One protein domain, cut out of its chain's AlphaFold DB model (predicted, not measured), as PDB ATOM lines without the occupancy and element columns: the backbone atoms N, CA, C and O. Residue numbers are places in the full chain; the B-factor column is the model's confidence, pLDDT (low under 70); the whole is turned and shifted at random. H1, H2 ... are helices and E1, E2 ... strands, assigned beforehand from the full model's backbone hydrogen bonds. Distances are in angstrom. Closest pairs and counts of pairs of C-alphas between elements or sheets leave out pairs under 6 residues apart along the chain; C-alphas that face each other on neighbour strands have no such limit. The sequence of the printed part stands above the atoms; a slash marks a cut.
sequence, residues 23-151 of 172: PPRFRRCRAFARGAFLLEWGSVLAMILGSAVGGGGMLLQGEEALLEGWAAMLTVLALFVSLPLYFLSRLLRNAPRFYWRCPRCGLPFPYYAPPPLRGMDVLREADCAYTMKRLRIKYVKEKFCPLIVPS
ATOM      1  N   PRO A  23     377.113 249.712 198.845       68.62
ATOM      2  CA  PRO A  23     377.394 248.984 200.079       68.62
ATOM      3  C   PRO A  23     376.762 247.578 200.105       68.62
ATOM      4  O   PRO A  23     375.611 247.392 199.690       68.62
ATOM      5  N   PRO A  24     377.451 246.566 200.668       73.19
ATOM      6  CA  PRO A  24     376.999 245.172 200.647       73.19
ATOM      7  C   PRO A  24     375.662 244.947 201.367       73.19
ATOM      8  O   PRO A  24     374.929 244.019 201.026       73.19
ATOM      9  N   ARG A  25     375.321 245.791 202.351       74.56
ATOM     10  CA  ARG A  25     374.022 245.748 203.041       74.56
ATOM     11  C   ARG A  25     372.874 246.206 202.139       74.56
ATOM     12  O   ARG A  25     371.862 245.514 202.076       74.56
ATOM     13  N   PHE A  26     373.054 247.290 201.380       74.44
ATOM     14  CA  PHE A  26     372.041 247.747 200.423       74.44
ATOM     15  C   PHE A  26     371.829 246.739 199.301       74.44
ATOM     16  O   PHE A  26     370.690 246.462 198.951       74.44
ATOM     17  N   ARG A  27     372.901 246.105 198.813       76.69
ATOM     18  CA  ARG A  27     372.805 245.024 197.823       76.69
ATOM     19  C   ARG A  27     371.936 243.859 198.305       76.69
ATOM     20  O   ARG A  27     371.110 243.376 197.535       76.69
ATOM     21  N   ARG A  28     372.088 243.433 199.565       79.31
ATOM     22  CA  ARG A  28     371.252 242.375 200.160       79.31
ATOM     23  C   ARG A  28     369.794 242.803 200.291       79.31
ATOM     24  O   ARG A  28     368.915 242.079 199.844       79.31
ATOM     25  N   CYS A  29     369.542 243.994 200.827       78.50
ATOM     26  CA  CYS A  29     368.179 244.505 200.989       78.50
ATOM     27  C   CYS A  29     367.473 244.710 199.640       78.50
ATOM     28  O   CYS A  29     366.289 244.427 199.501       78.50
ATOM     29  N   ARG A  30     368.222 245.141 198.623       79.94
ATOM     30  CA  ARG A  30     367.761 245.272 197.242       79.94
ATOM     31  C   ARG A  30     367.418 243.925 196.620       79.94
ATOM     32  O   ARG A  30     366.346 243.785 196.046       79.94
ATOM     33  N   ALA A  31     368.314 242.942 196.730       81.38
ATOM     34  CA  ALA A  31     368.055 241.589 196.242       81.38
ATOM     35  C   ALA A  31     366.813 240.993 196.916       81.38
ATOM     36  O   ALA A  31     365.972 240.408 196.243       81.38
ATOM     37  N   PHE A  32     366.661 241.229 198.220       81.06
ATOM     38  CA  PHE A  32     365.507 240.795 198.990       81.06
ATOM     39  C   PHE A  32     364.201 241.456 198.526       81.06
ATOM     40  O   PHE A  32     363.249 240.755 198.207       81.06
ATOM     41  N   ALA A  33     364.154 242.787 198.411       80.00
ATOM     42  CA  ALA A  33     362.942 243.492 197.986       80.00
ATOM     43  C   ALA A  33     362.569 243.218 196.524       80.00
ATOM     44  O   ALA A  33     361.390 243.088 196.206       80.00
ATOM     45  N   ARG A  34     363.562 243.082 195.638       83.00
ATOM     46  CA  ARG A  34     363.338 242.633 194.260       83.00
ATOM     47  C   ARG A  34     362.802 241.203 194.228       83.00
ATOM     48  O   ARG A  34     361.870 240.930 193.483       83.00
ATOM     49  N   GLY A  35     363.365 240.307 195.038       83.88
ATOM     50  CA  GLY A  35     362.876 238.938 195.187       83.88
ATOM     51  C   GLY A  35     361.427 238.906 195.665       83.88
ATOM     52  O   GLY A  35     360.601 238.265 195.030       83.88
ATOM     53  N   ALA A  36     361.094 239.670 196.707       82.19
ATOM     54  CA  ALA A  36     359.729 239.795 197.208       82.19
ATOM     55  C   ALA A  36     358.771 240.354 196.142       82.19
ATOM     56  O   ALA A  36     357.696 239.801 195.956       82.19
ATOM     57  N   PHE A  37     359.176 241.384 195.392       82.31
ATOM     58  CA  PHE A  37     358.367 241.937 194.303       82.31
ATOM     59  C   PHE A  37     358.111 240.906 193.195       82.31
ATOM     60  O   PHE A  37     356.976 240.726 192.765       82.31
ATOM     61  N   LEU A  38     359.148 240.193 192.748       84.88
ATOM     62  CA  LEU A  38     359.005 239.153 191.729       84.88
ATOM     63  C   LEU A  38     358.171 237.968 192.227       84.88
ATOM     64  O   LEU A  38     357.390 237.424 191.455       84.88
ATOM     65  N   LEU A  39     358.302 237.594 193.502       85.94
ATOM     66  CA  LEU A  39     357.488 236.551 194.127       85.94
ATOM     67  C   LEU A  39     356.021 236.965 194.233       85.94
ATOM     68  O   LEU A  39     355.154 236.152 193.941       85.94
ATOM     69  N   GLU A  40     355.734 238.218 194.586       84.56
ATOM     70  CA  GLU A  40     354.368 238.744 194.633       84.56
ATOM     71  C   GLU A  40     353.716 238.642 193.250       84.56
ATOM     72  O   GLU A  40     352.690 237.983 193.092       84.56
ATOM     73  N   TRP A  41     354.347 239.200 192.214       81.94
ATOM     74  CA  TRP A  41     353.806 239.142 190.852       81.94
ATOM     75  C   TRP A  41     353.769 237.723 190.280       81.94
ATOM     76  O   TRP A  41     352.805 237.362 189.609       81.94
ATOM     77  N   GLY A  42     354.777 236.902 190.579       86.12
ATOM     78  CA  GLY A  42     354.812 235.495 190.190       86.12
ATOM     79  C   GLY A  42     353.685 234.693 190.839       86.12
ATOM     80  O   GLY A  42     353.034 233.903 190.163       86.12
ATOM     81  N   SER A  43     353.394 234.946 192.118       85.12
ATOM     82  CA  SER A  43     352.282 234.309 192.829       85.12
ATOM     83  C   SER A  43     350.925 234.729 192.266       85.12
ATOM     84  O   SER A  43     350.072 233.875 192.052       85.12
ATOM     85  N   VAL A  44     350.742 236.011 191.927       85.75
ATOM     86  CA  VAL A  44     349.523 236.498 191.264       85.75
ATOM     87  C   VAL A  44     349.339 235.832 189.903       85.75
ATOM     88  O   VAL A  44     348.254 235.337 189.607       85.75
ATOM     89  N   LEU A  45     350.397 235.761 189.091       86.75
ATOM     90  CA  LEU A  45     350.345 235.099 187.790       86.75
ATOM     91  C   LEU A  45     350.012 233.606 187.930       86.75
ATOM     92  O   LEU A  45     349.179 233.096 187.184       86.75
ATOM     93  N   ALA A  46     350.616 232.922 188.905       84.81
ATOM     94  CA  ALA A  46     350.344 231.517 189.190       84.81
ATOM     95  C   ALA A  46     348.888 231.286 189.626       84.81
ATOM     96  O   ALA A  46     348.268 230.336 189.159       84.81
ATOM     97  N   MET A  47     348.321 232.171 190.453       82.12
ATOM     98  CA  MET A  47     346.905 232.108 190.832       82.12
ATOM     99  C   MET A  47     345.986 232.304 189.621       82.12
ATOM    100  O   MET A  47     345.058 231.522 189.434       82.12
ATOM    101  N   ILE A  48     346.258 233.297 188.765       86.06
ATOM    102  CA  ILE A  48     345.450 233.559 187.562       86.06
ATOM    103  C   ILE A  48     345.498 232.355 186.618       86.06
ATOM    104  O   ILE A  48     344.452 231.839 186.238       86.06
ATOM    105  N   LEU A  49     346.693 231.862 186.287       85.44
ATOM    106  CA  LEU A  49     346.849 230.714 185.391       85.44
ATOM    107  C   LEU A  49     346.250 229.436 185.989       85.44
ATOM    108  O   LEU A  49     345.533 228.723 185.294       85.44
ATOM    109  N   GLY A  50     346.483 229.169 187.276       78.94
ATOM    110  CA  GLY A  50     345.920 228.009 187.970       78.94
ATOM    111  C   GLY A  50     344.392 228.035 188.009       78.94
ATOM    112  O   GLY A  50     343.755 227.019 187.742       78.94
ATOM    113  N   SER A  51     343.799 229.206 188.261       77.81
ATOM    114  CA  SER A  51     342.344 229.389 188.229       77.81
ATOM    115  C   SER A  51     341.760 229.275 186.819       77.81
ATOM    116  O   SER A  51     340.703 228.678 186.654       77.81
ATOM    117  N   ALA A  52     342.459 229.767 185.791       82.12
ATOM    118  CA  ALA A  52     342.031 229.645 184.400       82.12
ATOM    119  C   ALA A  52     342.065 228.188 183.917       82.12
ATOM    120  O   ALA A  52     341.139 227.745 183.244       82.12
ATOM    121  N   VAL A  53     343.098 227.428 184.295       78.69
ATOM    122  CA  VAL A  53     343.204 225.996 183.978       78.69
ATOM    123  C   VAL A  53     342.143 225.193 184.728       78.69
ATOM    124  O   VAL A  53     341.454 224.386 184.112       78.69
ATOM    125  N   GLY A  54     341.967 225.437 186.031       73.44
ATOM    126  CA  GLY A  54     340.944 224.756 186.829       73.44
ATOM    127  C   GLY A  54     339.520 225.077 186.367       73.44
ATOM    128  O   GLY A  54     338.725 224.169 186.144       73.44
ATOM    129  N   GLY A  55     339.209 226.358 186.152       73.69
ATOM    130  CA  GLY A  55     337.897 226.806 185.684       73.69
ATOM    131  C   GLY A  55     337.603 226.394 184.241       73.69
ATOM    132  O   GLY A  55     336.498 225.953 183.943       73.69
ATOM    133  N   GLY A  56     338.593 226.468 183.348       75.56
ATOM    134  CA  GLY A  56     338.468 225.973 181.976       75.56
ATOM    135  C   GLY A  56     338.261 224.459 181.920       75.56
ATOM    136  O   GLY A  56     337.410 223.990 181.169       75.56
ATOM    137  N   GLY A  57     338.981 223.701 182.754       70.12
ATOM    138  CA  GLY A  57     338.780 222.258 182.907       70.12
ATOM    139  C   GLY A  57     337.372 221.917 183.399       70.12
ATOM    140  O   GLY A  57     336.695 221.097 182.784       70.12
ATOM    141  N   MET A  58     336.891 222.619 184.429       67.75
ATOM    142  CA  MET A  58     335.529 222.464 184.954       67.75
ATOM    143  C   MET A  58     334.456 222.754 183.891       67.75
ATOM    144  O   MET A  58     333.494 222.002 183.766       67.75
ATOM    145  N   LEU A  59     334.621 223.817 183.095       75.19
ATOM    146  CA  LEU A  59     333.665 224.185 182.043       75.19
ATOM    147  C   LEU A  59     333.619 223.177 180.885       75.19
ATOM    148  O   LEU A  59     332.577 223.035 180.252       75.19
ATOM    149  N   LEU A  60     334.736 222.503 180.590       73.69
ATOM    150  CA  LEU A  60     334.840 221.568 179.467       73.69
ATOM    151  C   LEU A  60     334.492 220.119 179.836       73.69
ATOM    152  O   LEU A  60     334.016 219.386 178.973       73.69
ATOM    153  N   GLN A  61     334.748 219.693 181.076       69.38
ATOM    154  CA  GLN A  61     334.613 218.291 181.503       69.38
ATOM    155  C   GLN A  61     333.596 218.067 182.636       69.38
ATOM    156  O   GLN A  61     333.314 216.917 182.966       69.38
ATOM    157  N   GLY A  62     333.005 219.125 183.199       67.38
ATOM    158  CA  GLY A  62     332.077 219.029 184.331       67.38
ATOM    159  C   GLY A  62     332.781 218.918 185.692       67.38
ATOM    160  O   GLY A  62     334.008 218.988 185.782       67.38
ATOM    161  N   GLU A  63     332.002 218.776 186.773       63.66
ATOM    162  CA  GLU A  63     332.501 218.777 188.165       63.66
ATOM    163  C   GLU A  63     333.452 217.609 188.486       63.66
ATOM    164  O   GLU A  63     334.371 217.773 189.290       63.66
ATOM    165  N   GLU A  64     333.309 216.474 187.801       59.34
ATOM    166  CA  GLU A  64     334.115 215.260 188.018       59.34
ATOM    167  C   GLU A  64     335.614 215.479 187.716       59.34
ATOM    168  O   GLU A  64     336.498 214.931 188.378       59.34
ATOM    169  N   ALA A  65     335.943 216.383 186.784       59.22
ATOM    170  CA  ALA A  65     337.333 216.702 186.442       59.22
ATOM    171  C   ALA A  65     338.071 217.508 187.526       59.22
ATOM    172  O   ALA A  65     339.306 217.528 187.559       59.22
ATOM    173  N   LEU A  66     337.329 218.173 188.419       56.53
ATOM    174  CA  LEU A  66     337.884 218.968 189.516       56.53
ATOM    175  C   LEU A  66     338.269 218.105 190.730       56.53
ATOM    176  O   LEU A  66     339.018 218.571 191.585       56.53
ATOM    177  N   LEU A  67     337.785 216.861 190.809       58.34
ATOM    178  CA  LEU A  67     337.964 215.980 191.969       58.34
ATOM    179  C   LEU A  67     338.842 214.751 191.689       58.34
ATOM    180  O   LEU A  67     339.529 214.295 192.599       58.34
ATOM    181  N   GLU A  68     338.894 214.252 190.451       62.25
ATOM    182  CA  GLU A  68     339.554 212.965 190.162       62.25
ATOM    183  C   GLU A  68     340.960 213.067 189.541       62.25
ATOM    184  O   GLU A  68     341.693 212.079 189.468       62.25
ATOM    185  N   GLY A  69     341.397 214.257 189.120       68.81
ATOM    186  CA  GLY A  69     342.659 214.430 188.395       68.81
ATOM    187  C   GLY A  69     343.861 214.821 189.262       68.81
ATOM    188  O   GLY A  69     343.798 215.752 190.064       68.81
ATOM    189  N   TRP A  70     345.036 214.238 188.980       70.56
ATOM    190  CA  TRP A  70     346.342 214.754 189.440       70.56
ATOM    191  C   TRP A  70     346.516 216.257 189.135       70.56
ATOM    192  O   TRP A  70     347.159 216.981 189.893       70.56
ATOM    193  N   ALA A  71     345.893 216.738 188.056       70.94
ATOM    194  CA  ALA A  71     345.864 218.142 187.671       70.94
ATOM    195  C   ALA A  71     345.122 219.033 188.687       70.94
ATOM    196  O   ALA A  71     345.595 220.131 188.977       70.94
ATOM    197  N   ALA A  72     344.017 218.560 189.274       73.88
ATOM    198  CA  ALA A  72     343.278 219.292 190.302       73.88
ATOM    199  C   ALA A  72     344.050 219.358 191.632       73.88
ATOM    200  O   ALA A  72     344.115 220.397 192.286       73.88
ATOM    201  N   MET A  73     344.737 218.274 191.998       79.19
ATOM    202  CA  MET A  73     345.643 218.277 193.152       79.19
ATOM    203  C   MET A  73     346.789 219.285 192.976       79.19
ATOM    204  O   MET A  73     347.128 220.010 193.914       79.19
ATOM    205  N   LEU A  74     347.363 219.382 191.771       79.56
ATOM    206  CA  LEU A  74     348.408 220.363 191.466       79.56
ATOM    207  C   LEU A  74     347.895 221.806 191.499       79.56
ATOM    208  O   LEU A  74     348.611 222.677 191.991       79.56
ATOM    209  N   THR A  75     346.682 222.082 191.013       77.88
ATOM    210  CA  THR A  75     346.105 223.435 191.078       77.88
ATOM    211  C   THR A  75     345.786 223.842 192.513       77.88
ATOM    212  O   THR A  75     346.148 224.949 192.915       77.88
ATOM    213  N   VAL A  76     345.207 222.951 193.324       81.62
ATOM    214  CA  VAL A  76     344.959 223.205 194.754       81.62
ATOM    215  C   VAL A  76     346.271 223.447 195.499       81.62
ATOM    216  O   VAL A  76     346.380 224.429 196.232       81.62
ATOM    217  N   LEU A  77     347.295 222.618 195.272       85.00
ATOM    218  CA  LEU A  77     348.618 222.801 195.871       85.00
ATOM    219  C   LEU A  77     349.257 224.130 195.441       85.00
ATOM    220  O   LEU A  77     349.800 224.856 196.274       85.00
ATOM    221  N   ALA A  78     349.164 224.481 194.156       82.38
ATOM    222  CA  ALA A  78     349.676 225.745 193.640       82.38
ATOM    223  C   ALA A  78     348.986 226.947 194.297       82.38
ATOM    224  O   ALA A  78     349.666 227.906 194.666       82.38
ATOM    225  N   LEU A  79     347.668 226.899 194.512       82.12
ATOM    226  CA  LEU A  79     346.927 227.933 195.244       82.12
ATOM    227  C   LEU A  79     347.345 227.993 196.720       82.12
ATOM    228  O   LEU A  79     347.643 229.073 197.232       82.12
ATOM    229  N   PHE A  80     347.458 226.838 197.379       86.12
ATOM    230  CA  PHE A  80     347.875 226.738 198.781       86.12
ATOM    231  C   PHE A  80     349.280 227.273 199.043       86.12
ATOM    232  O   PHE A  80     349.541 227.770 200.134       86.12
ATOM    233  N   VAL A  81     350.187 227.181 198.070       87.50
ATOM    234  CA  VAL A  81     351.557 227.704 198.181       87.50
ATOM    235  C   VAL A  81     351.639 229.163 197.723       87.50
ATOM    236  O   VAL A  81     352.308 229.979 198.361       87.50
ATOM    237  N   SER A  82     350.952 229.530 196.639       85.25
ATOM    238  CA  SER A  82     351.003 230.892 196.088       85.25
ATOM    239  C   SER A  82     350.338 231.925 196.993       85.25
ATOM    240  O   SER A  82     350.873 233.022 197.134       85.25
ATOM    241  N   LEU A  83     349.237 231.585 197.666       85.25
ATOM    242  CA  LEU A  83     348.524 232.497 198.559       85.25
ATOM    243  C   LEU A  83     349.369 232.949 199.771       85.25
ATOM    244  O   LEU A  83     349.522 234.159 199.962       85.25
ATOM    245  N   PRO A  84     349.995 232.063 200.571       87.25
ATOM    246  CA  PRO A  84     350.882 232.494 201.648       87.25
ATOM    247  C   PRO A  84     352.136 233.195 201.119       87.25
ATOM    248  O   PRO A  84     352.574 234.167 201.731       87.25
ATOM    249  N   LEU A  85     352.691 232.782 199.971       85.88
ATOM    250  CA  LEU A  85     353.805 233.500 199.339       85.88
ATOM    251  C   LEU A  85     353.414 234.932 198.951       85.88
ATOM    252  O   LEU A  85     354.190 235.866 199.175       85.88
ATOM    253  N   TYR A  86     352.207 235.123 198.423       84.38
ATOM    254  CA  TYR A  86     351.647 236.432 198.111       84.38
ATOM    255  C   TYR A  86     351.507 237.290 199.375       84.38
ATOM    256  O   TYR A  86     351.985 238.423 199.419       84.38
ATOM    257  N   PHE A  87     350.918 236.747 200.444       83.38
ATOM    258  CA  PHE A  87     350.758 237.479 201.703       83.38
ATOM    259  C   PHE A  87     352.100 237.833 202.350       83.38
ATOM    260  O   PHE A  87     352.289 238.973 202.771       83.38
ATOM    261  N   LEU A  88     353.050 236.895 202.392       83.69
ATOM    262  CA  LEU A  88     354.384 237.129 202.945       83.69
ATOM    263  C   LEU A  88     355.145 238.185 202.140       83.69
ATOM    264  O   LEU A  88     355.692 239.120 202.724       83.69
ATOM    265  N   SER A  89     355.159 238.078 200.810       80.25
ATOM    266  CA  SER A  89     355.820 239.064 199.945       80.25
ATOM    267  C   SER A  89     355.193 240.453 200.078       80.25
ATOM    268  O   SER A  89     355.919 241.441 200.209       80.25
ATOM    269  N   ARG A  90     353.860 240.534 200.160       77.44
ATOM    270  CA  ARG A  90     353.128 241.784 200.387       77.44
ATOM    271  C   ARG A  90     353.417 242.390 201.762       77.44
ATOM    272  O   ARG A  90     353.673 243.590 201.853       77.44
ATOM    273  N   LEU A  91     353.443 241.581 202.820       75.44
ATOM    274  CA  LEU A  91     353.782 242.027 204.176       75.44
ATOM    275  C   LEU A  91     355.221 242.559 204.239       75.44
ATOM    276  O   LEU A  91     355.471 243.635 204.783       75.44
ATOM    277  N   LEU A  92     356.158 241.849 203.609       74.00
ATOM    278  CA  LEU A  92     357.547 242.285 203.474       74.00
ATOM    279  C   LEU A  92     357.654 243.590 202.673       74.00
ATOM    280  O   LEU A  92     358.427 244.471 203.041       74.00
ATOM    281  N   ARG A  93     356.856 243.773 201.616       70.56
ATOM    282  CA  ARG A  93     356.831 245.026 200.846       70.56
ATOM    283  C   ARG A  93     356.321 246.207 201.674       70.56
ATOM    284  O   ARG A  93     356.855 247.308 201.558       70.56
ATOM    285  N   ASN A  94     355.331 245.967 202.527       67.44
ATOM    286  CA  ASN A  94     354.677 246.999 203.331       67.44
ATOM    287  C   ASN A  94     355.439 247.351 204.612       67.44
ATOM    288  O   ASN A  94     355.154 248.369 205.241       67.44
ATOM    289  N   ALA A  95     356.450 246.560 204.978       69.25
ATOM    290  CA  ALA A  95     357.234 246.767 206.183       69.25
ATOM    291  C   ALA A  95     358.725 247.065 205.896       69.25
ATOM    292  O   ALA A  95     359.613 246.410 206.457       69.25
ATOM    293  N   PRO A  96     359.047 248.096 205.080       67.50
ATOM    294  CA  PRO A  96     360.431 248.451 204.759       67.50
ATOM    295  C   PRO A  96     361.238 248.830 206.009       67.50
ATOM    296  O   PRO A  96     362.452 248.674 206.022       67.50
ATOM    297  N   ARG A  97     360.586 249.251 207.103       66.06
ATOM    298  CA  ARG A  97     361.234 249.611 208.379       66.06
ATOM    299  C   ARG A  97     362.089 248.488 208.989       66.06
ATOM    300  O   ARG A  97     363.025 248.776 209.743       66.06
ATOM    301  N   PHE A  98     361.779 247.220 208.708       67.62
ATOM    302  CA  PHE A  98     362.503 246.095 209.310       67.62
ATOM    303  C   PHE A  98     363.854 245.839 208.651       67.62
ATOM    304  O   PHE A  98     364.843 245.667 209.361       67.62
ATOM    305  N   TYR A  99     363.920 245.861 207.321       73.56
ATOM    306  CA  TYR A  99     365.151 245.555 206.587       73.56
ATOM    307  C   TYR A  99     365.846 246.800 206.021       73.56
ATOM    308  O   TYR A  99     367.055 246.779 205.802       73.56
ATOM    309  N   TRP A 100     365.124 247.902 205.806       75.94
ATOM    310  CA  TRP A 100     365.653 249.121 205.201       75.94
ATOM    311  C   TRP A 100     366.047 250.155 206.261       75.94
ATOM    312  O   TRP A 100     365.296 251.070 206.608       75.94
ATOM    313  N   ARG A 101     367.265 249.996 206.784       78.06
ATOM    314  CA  ARG A 101     367.866 250.884 207.788       78.06
ATOM    315  C   ARG A 101     369.200 251.422 207.312       78.06
ATOM    316  O   ARG A 101     369.907 250.777 206.534       78.06
ATOM    317  N   CYS A 102     369.569 252.595 207.808       79.44
ATOM    318  CA  CYS A 102     370.876 253.154 207.519       79.44
ATOM    319  C   CYS A 102     371.990 252.270 208.122       79.44
ATOM    320  O   CYS A 102     371.964 251.993 209.322       79.44
ATOM    321  N   PRO A 103     373.013 251.858 207.351       74.44
ATOM    322  CA  PRO A 103     374.124 251.057 207.868       74.44
ATOM    323  C   PRO A 103     375.037 251.806 208.854       74.44
ATOM    324  O   PRO A 103     375.799 251.146 209.552       74.44
ATOM    325  N   ARG A 104     374.977 253.147 208.894       74.94
ATOM    326  CA  ARG A 104     375.781 254.003 209.784       74.94
ATOM    327  C   ARG A 104     375.041 254.345 211.079       74.94
ATOM    328  O   ARG A 104     375.556 254.058 212.147       74.94
ATOM    329  N   CYS A 105     373.845 254.934 210.989       79.19
ATOM    330  CA  CYS A 105     373.085 255.369 212.170       79.19
ATOM    331  C   CYS A 105     372.026 254.366 212.653       79.19
ATOM    332  O   CYS A 105     371.436 254.576 213.704       79.19
ATOM    333  N   GLY A 106     371.731 253.304 211.896       75.31
ATOM    334  CA  GLY A 106     370.732 252.296 212.273       75.31
ATOM    335  C   GLY A 106     369.273 252.760 212.203       75.31
ATOM    336  O   GLY A 106     368.374 251.929 212.326       75.31
ATOM    337  N   LEU A 107     369.021 254.052 211.965       76.75
ATOM    338  CA  LEU A 107     367.672 254.602 211.875       76.75
ATOM    339  C   LEU A 107     366.958 254.130 210.597       76.75
ATOM    340  O   LEU A 107     367.595 253.999 209.538       76.75
ATOM    341  N   PRO A 108     365.638 253.864 210.673       74.25
ATOM    342  CA  PRO A 108     364.826 253.644 209.490       74.25
ATOM    343  C   PRO A 108     364.747 254.940 208.687       74.25
ATOM    344  O   PRO A 108     364.710 256.039 209.237       74.25
ATOM    345  N   PHE A 109     364.716 254.815 207.368       72.75
ATOM    346  CA  PHE A 109     364.666 255.986 206.510       72.75
ATOM    347  C   PHE A 109     363.297 256.703 206.615       72.75
ATOM    348  O   PHE A 109     362.262 256.067 206.399       72.75
ATOM    349  N   PRO A 110     363.266 258.019 206.909       63.53
ATOM    350  CA  PRO A 110     362.055 258.759 207.292       63.53
ATOM    351  C   PRO A 110     361.039 258.917 206.154       63.53
ATOM    352  O   PRO A 110     359.839 258.990 206.393       63.53
ATOM    353  N   TYR A 111     361.491 258.909 204.900       67.25
ATOM    354  CA  TYR A 111     360.623 259.035 203.723       67.25
ATOM    355  C   TYR A 111     359.854 257.744 203.383       67.25
ATOM    356  O   TYR A 111     358.995 257.768 202.508       67.25
ATOM    357  N   TYR A 112     360.127 256.636 204.084       64.19
ATOM    358  CA  TYR A 112     359.301 255.423 204.067       64.19
ATOM    359  C   TYR A 112     358.312 255.360 205.237       64.19
ATOM    360  O   TYR A 112     357.770 254.294 205.527       64.19
ATOM    361  N   ALA A 113     358.098 256.459 205.967       54.44
ATOM    362  CA  ALA A 113     357.172 256.469 207.089       54.44
ATOM    363  C   ALA A 113     355.720 256.256 206.617       54.44
ATOM    364  O   ALA A 113     355.211 257.091 205.874       54.44
ATOM    365  N   PRO A 114     355.007 255.217 207.091       52.38
ATOM    366  CA  PRO A 114     353.550 255.241 207.137       52.38
ATOM    367  C   PRO A 114     353.094 256.277 208.184       52.38
ATOM    368  O   PRO A 114     353.461 256.138 209.359       52.38
ATOM    369  N   PRO A 115     352.331 257.322 207.803       46.53
ATOM    370  CA  PRO A 115     351.592 258.162 208.741       46.53
ATOM    371  C   PRO A 115     350.324 257.418 209.208       46.53
ATOM    372  O   PRO A 115     349.760 256.649 208.428       46.53
ATOM    373  N   PRO A 116     349.813 257.676 210.422       50.25
ATOM    374  CA  PRO A 116     348.755 256.882 211.069       50.25
ATOM    375  C   PRO A 116     347.360 256.956 210.405       50.25
ATOM    376  O   PRO A 116     346.420 256.349 210.902       50.25
ATOM    377  N   LEU A 117     347.203 257.684 209.291       49.69
ATOM    378  CA  LEU A 117     345.920 258.011 208.644       49.69
ATOM    379  C   LEU A 117     345.968 257.878 207.107       49.69
ATOM    380  O   LEU A 117     345.380 258.673 206.376       49.69
ATOM    381  N   ARG A 118     346.684 256.886 206.572       45.19
ATOM    382  CA  ARG A 118     346.615 256.534 205.140       45.19
ATOM    383  C   ARG A 118     346.346 255.045 204.990       45.19
ATOM    384  O   ARG A 118     347.272 254.256 204.874       45.19
ATOM    385  N   GLY A 119     345.067 254.679 204.996       40.94
ATOM    386  CA  GLY A 119     344.563 253.304 204.910       40.94
ATOM    387  C   GLY A 119     344.772 252.591 203.567       40.94
ATOM    388  O   GLY A 119     343.893 251.858 203.137       40.94
ATOM    389  N   MET A 120     345.904 252.794 202.890       41.12
ATOM    390  CA  MET A 120     346.315 251.954 201.767       41.12
ATOM    391  C   MET A 120     347.832 251.784 201.787       41.12
ATOM    392  O   MET A 120     348.576 252.696 201.419       41.12
ATOM    393  N   ASP A 121     348.262 250.591 202.197       47.44
ATOM    394  CA  ASP A 121     349.645 250.113 202.231       47.44
ATOM    395  C   ASP A 121     350.228 249.923 200.823       47.44
ATOM    396  O   ASP A 121     350.548 248.822 200.371       47.44
ATOM    397  N   VAL A 122     350.335 251.015 200.082       53.22
ATOM    398  CA  VAL A 122     351.152 251.073 198.883       53.22
ATOM    399  C   VAL A 122     352.298 251.983 199.252       53.22
ATOM    400  O   VAL A 122     352.090 253.162 199.533       53.22
ATOM    401  N   LEU A 123     353.506 251.423 199.271       56.72
ATOM    402  CA  LEU A 123     354.748 252.176 199.191       56.72
ATOM    403  C   LEU A 123     354.613 253.111 197.976       56.72
ATOM    404  O   LEU A 123     354.876 252.708 196.844       56.72
ATOM    405  N   ARG A 124     354.058 254.316 198.162       61.97
ATOM    406  CA  ARG A 124     353.809 255.241 197.060       61.97
ATOM    407  C   ARG A 124     355.169 255.765 196.668       61.97
ATOM    408  O   ARG A 124     355.679 256.718 197.247       61.97
ATOM    409  N   GLU A 125     355.769 255.102 195.689       66.75
ATOM    410  CA  GLU A 125     357.047 255.484 195.102       66.75
ATOM    411  C   GLU A 125     357.046 256.974 194.729       66.75
ATOM    412  O   GLU A 125     358.056 257.647 194.902       66.75
ATOM    413  N   ALA A 126     355.892 257.502 194.299       67.25
ATOM    414  CA  ALA A 126     355.668 258.920 194.040       67.25
ATOM    415  C   ALA A 126     355.870 259.806 195.285       67.25
ATOM    416  O   ALA A 126     356.571 260.811 195.201       67.25
ATOM    417  N   ASP A 127     355.329 259.418 196.442       71.94
ATOM    418  CA  ASP A 127     355.461 260.162 197.702       71.94
ATOM    419  C   ASP A 127     356.899 260.085 198.238       71.94
ATOM    420  O   ASP A 127     357.456 261.074 198.725       71.94
ATOM    421  N   CYS A 128     357.533 258.920 198.094       72.75
ATOM    422  CA  CYS A 128     358.936 258.718 198.447       72.75
ATOM    423  C   CYS A 128     359.852 259.576 197.560       72.75
ATOM    424  O   CYS A 128     360.715 260.294 198.065       72.75
ATOM    425  N   ALA A 129     359.635 259.561 196.241       71.38
ATOM    426  CA  ALA A 129     360.378 260.378 195.287       71.38
ATOM    427  C   ALA A 129     360.140 261.876 195.520       71.38
ATOM    428  O   ALA A 129     361.086 262.662 195.478       71.38
ATOM    429  N   TYR A 130     358.906 262.281 195.826       73.69
ATOM    430  CA  TYR A 130     358.575 263.657 196.188       73.69
ATOM    431  C   TYR A 130     359.331 264.109 197.443       73.69
ATOM    432  O   TYR A 130     359.945 265.177 197.452       73.69
ATOM    433  N   THR A 131     359.359 263.273 198.481       74.75
ATOM    434  CA  THR A 131     360.075 263.572 199.730       74.75
ATOM    435  C   THR A 131     361.585 263.668 199.499       74.75
ATOM    436  O   THR A 131     362.225 264.584 200.009       74.75
ATOM    437  N   MET A 132     362.155 262.796 198.664       72.75
ATOM    438  CA  MET A 132     363.566 262.873 198.265       72.75
ATOM    439  C   MET A 132     363.900 264.149 197.498       72.75
ATOM    440  O   MET A 132     364.897 264.805 197.802       72.75
ATOM    441  N   LYS A 133     363.041 264.536 196.546       72.75
ATOM    442  CA  LYS A 133     363.169 265.806 195.820       72.75
ATOM    443  C   LYS A 133     363.123 266.993 196.781       72.75
ATOM    444  O   LYS A 133     363.952 267.892 196.669       72.75
ATOM    445  N   ARG A 134     362.216 266.971 197.765       75.06
ATOM    446  CA  ARG A 134     362.120 268.005 198.808       75.06
ATOM    447  C   ARG A 134     363.388 268.092 199.659       75.06
ATOM    448  O   ARG A 134     363.839 269.193 199.955       75.06
ATOM    449  N   LEU A 135     363.975 266.950 200.017       71.50
ATOM    450  CA  LEU A 135     365.230 266.875 200.772       71.50
ATOM    451  C   LEU A 135     366.475 267.182 199.918       71.50
ATOM    452  O   LEU A 135     367.566 267.283 200.468       71.50
ATOM    453  N   ARG A 136     366.323 267.361 198.596       71.94
ATOM    454  CA  ARG A 136     367.409 267.586 197.622       71.94
ATOM    455  C   ARG A 136     368.491 266.495 197.642       71.94
ATOM    456  O   ARG A 136     369.643 266.761 197.310       71.94
ATOM    457  N   ILE A 137     368.118 265.265 197.996       73.44
ATOM    458  CA  ILE A 137     369.023 264.109 198.013       73.44
ATOM    459  C   ILE A 137     368.905 263.381 196.672       73.44
ATOM    460  O   ILE A 137     367.798 263.092 196.208       73.44
ATOM    461  N   LYS A 138     370.042 263.064 196.040       73.31
ATOM    462  CA  LYS A 138     370.056 262.253 194.814       73.31
ATOM    463  C   LYS A 138     369.594 260.835 195.144       73.31
ATOM    464  O   LYS A 138     369.945 260.288 196.186       73.31
ATOM    465  N   TYR A 139     368.814 260.214 194.267       74.69
ATOM    466  CA  TYR A 139     368.306 258.862 194.492       74.69
ATOM    467  C   TYR A 139     368.363 258.008 193.226       74.69
ATOM    468  O   TYR A 139     368.276 258.525 192.111       74.69
ATOM    469  N   VAL A 140     368.475 256.694 193.411       74.56
ATOM    470  CA  VAL A 140     368.308 255.695 192.351       74.56
ATOM    471  C   VAL A 140     367.011 254.954 192.554       74.56
ATOM    472  O   VAL A 140     366.704 254.484 193.653       74.56
ATOM    473  N   LYS A 141     366.289 254.799 191.448       73.12
ATOM    474  CA  LYS A 141     365.207 253.837 191.315       73.12
ATOM    475  C   LYS A 141     365.649 252.744 190.352       73.12
ATOM    476  O   LYS A 141     365.932 253.021 189.189       73.12
ATOM    477  N   GLU A 142     365.707 251.512 190.836       67.88
ATOM    478  CA  GLU A 142     366.002 250.365 189.981       67.88
ATOM    479  C   GLU A 142     364.731 249.759 189.389       67.88
ATOM    480  O   GLU A 142     363.660 249.783 189.996       67.88
ATOM    481  N   LYS A 143     364.856 249.178 188.192       67.00
ATOM    482  CA  LYS A 143     363.757 248.444 187.557       67.00
ATOM    483  C   LYS A 143     363.405 247.211 188.398       67.00
ATOM    484  O   LYS A 143     364.300 246.504 188.860       67.00
ATOM    485  N   PHE A 144     362.107 246.944 188.557       64.06
ATOM    486  CA  PHE A 144     361.572 245.801 189.316       64.06
ATOM    487  C   PHE A 144     361.959 245.774 190.806       64.06
ATOM    488  O   PHE A 144     361.964 244.711 191.426       64.06
ATOM    489  N   CYS A 145     362.297 246.926 191.390       71.00
ATOM    490  CA  CYS A 145     362.545 247.060 192.818       71.00
ATOM    491  C   CYS A 145     361.735 248.250 193.353       71.00
ATOM    492  O   CYS A 145     361.966 249.372 192.901       71.00
ATOM    493  N   PRO A 146     360.830 248.044 194.326       69.38
ATOM    494  CA  PRO A 146     360.040 249.139 194.892       69.38
ATOM    495  C   PRO A 146     360.883 250.087 195.769       69.38
ATOM    496  O   PRO A 146     360.418 251.147 196.179       69.38
ATOM    497  N   LEU A 147     362.133 249.719 196.075       73.94
ATOM    498  CA  LEU A 147     363.031 250.534 196.884       73.94
ATOM    499  C   LEU A 147     363.697 251.641 196.060       73.94
ATOM    500  O   LEU A 147     364.451 251.394 195.120       73.94
ATOM    501  N   ILE A 148     363.498 252.866 196.523       75.75
ATOM    502  CA  ILE A 148     364.279 254.056 196.204       75.75
ATOM    503  C   ILE A 148     365.477 254.144 197.158       75.75
ATOM    504  O   ILE A 148     365.322 254.211 198.388       75.75
ATOM    505  N   VAL A 149     366.677 254.153 196.580       77.81
ATOM    506  CA  VAL A 149     367.953 254.207 197.301       77.81
ATOM    507  C   VAL A 149     368.495 255.642 197.264       77.81
ATOM    508  O   VAL A 149     368.787 256.130 196.174       77.81
ATOM    509  N   PRO A 150     368.628 256.346 198.404       77.31
ATOM    510  CA  PRO A 150     369.233 257.678 198.449       77.31
ATOM    511  C   PRO A 150     370.748 257.586 198.345       77.31
ATOM    512  O   PRO A 150     371.297 256.601 198.810       77.31
ATOM    513  N   SER A 151     371.421 258.625 197.849       74.62
ATOM    514  CA  SER A 151     372.885 258.757 197.878       74.62
ATOM    515  C   SER A 151     373.434 259.059 199.280       74.62
ATOM    516  O   SER A 151     374.587 258.757 199.597       74.62
TER     517      SER A 151
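What this domain is: This is residues 23 to 151 of the 172 residues of an uncharacterized protein of Oscillibacter sp. 1-3 (UniProt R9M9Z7). Two long helices, H1 and H3, run side by side in opposite ways as a long helical hairpin, with the short H2 in the turn at one end. At the other end is a loose head, in which H5 lies next to a small hairpin of two strands, E1 and E2, and a long loop of residues 100 to 124 joins H4 to H5. The printed part has 129 residues with five named helices and then two named strands, in the order H1, H2, H3, H4, H5, E1, E2, and the class is mostly helix. The two-stranded sheet is antiparallel, in the order E1 - E2. The whole is loose, with a radius of gyration of the C-alphas of 19.7 A, and elongated, with spans of 62 by 32 by 24 A.

Where its parts are: H1, residues 24 to 61, begins with C-alpha 24 at (376.999, 245.172, 200.647) and is 53.7 A long from first to last C-alpha. H2 is residues 63 to 66. H3, residues 70 to 94, is 36.1 A long and ends with C-alpha 94 at (354.677, 246.999, 203.331). H4 is residues 96 to 99. H5, residues 125 to 135, is 15.1 A long. E1 is residues 139 to 141, and E2, residues 148 to 150, ends with C-alpha 150 at (369.233, 257.678, 198.449).

How they stand to each other: H1 touches H3, and their closest C-alphas, those of Ala 36 and Ser 89, are 4.8 A apart. The two run opposite ways at a shallow tilt of 34 degrees, only just short of steep. With residues 54 to 58 alone H1 touches H2, the closest C-alphas being those of Met 58 and Leu 66, 6.2 A apart. H1 and H4 are close but not clearly touching, with the C-alphas of Cys 29 and Tyr 99 closest at 6.5 A. H3 and H4 meet only through their link. H5 touches no helix; its closest C-alphas to E2 are Cys 128 and Ile 148, 7.4 A apart. E1 and E2 are an antiparallel hairpin at 158 degrees, with N 140 and O 149 within hydrogen-bond range at 2.8 A. In H1 and H5 every O i to N i+4 pair is within hydrogen-bond range, in H3 20 of 21 are, and H2 and H4 are too short for such a pair.

The domain as a whole: The two C-alphas farthest apart, those of Glu 64 and Arg 136, are 62.8 A apart. The printed part has no cut. The link from H4 to H5, 25 residues, is long. The mean pLDDT of the printed part is 73.2, and 37 residues are under 70, among them residues 61 to 69 and 110 to 126.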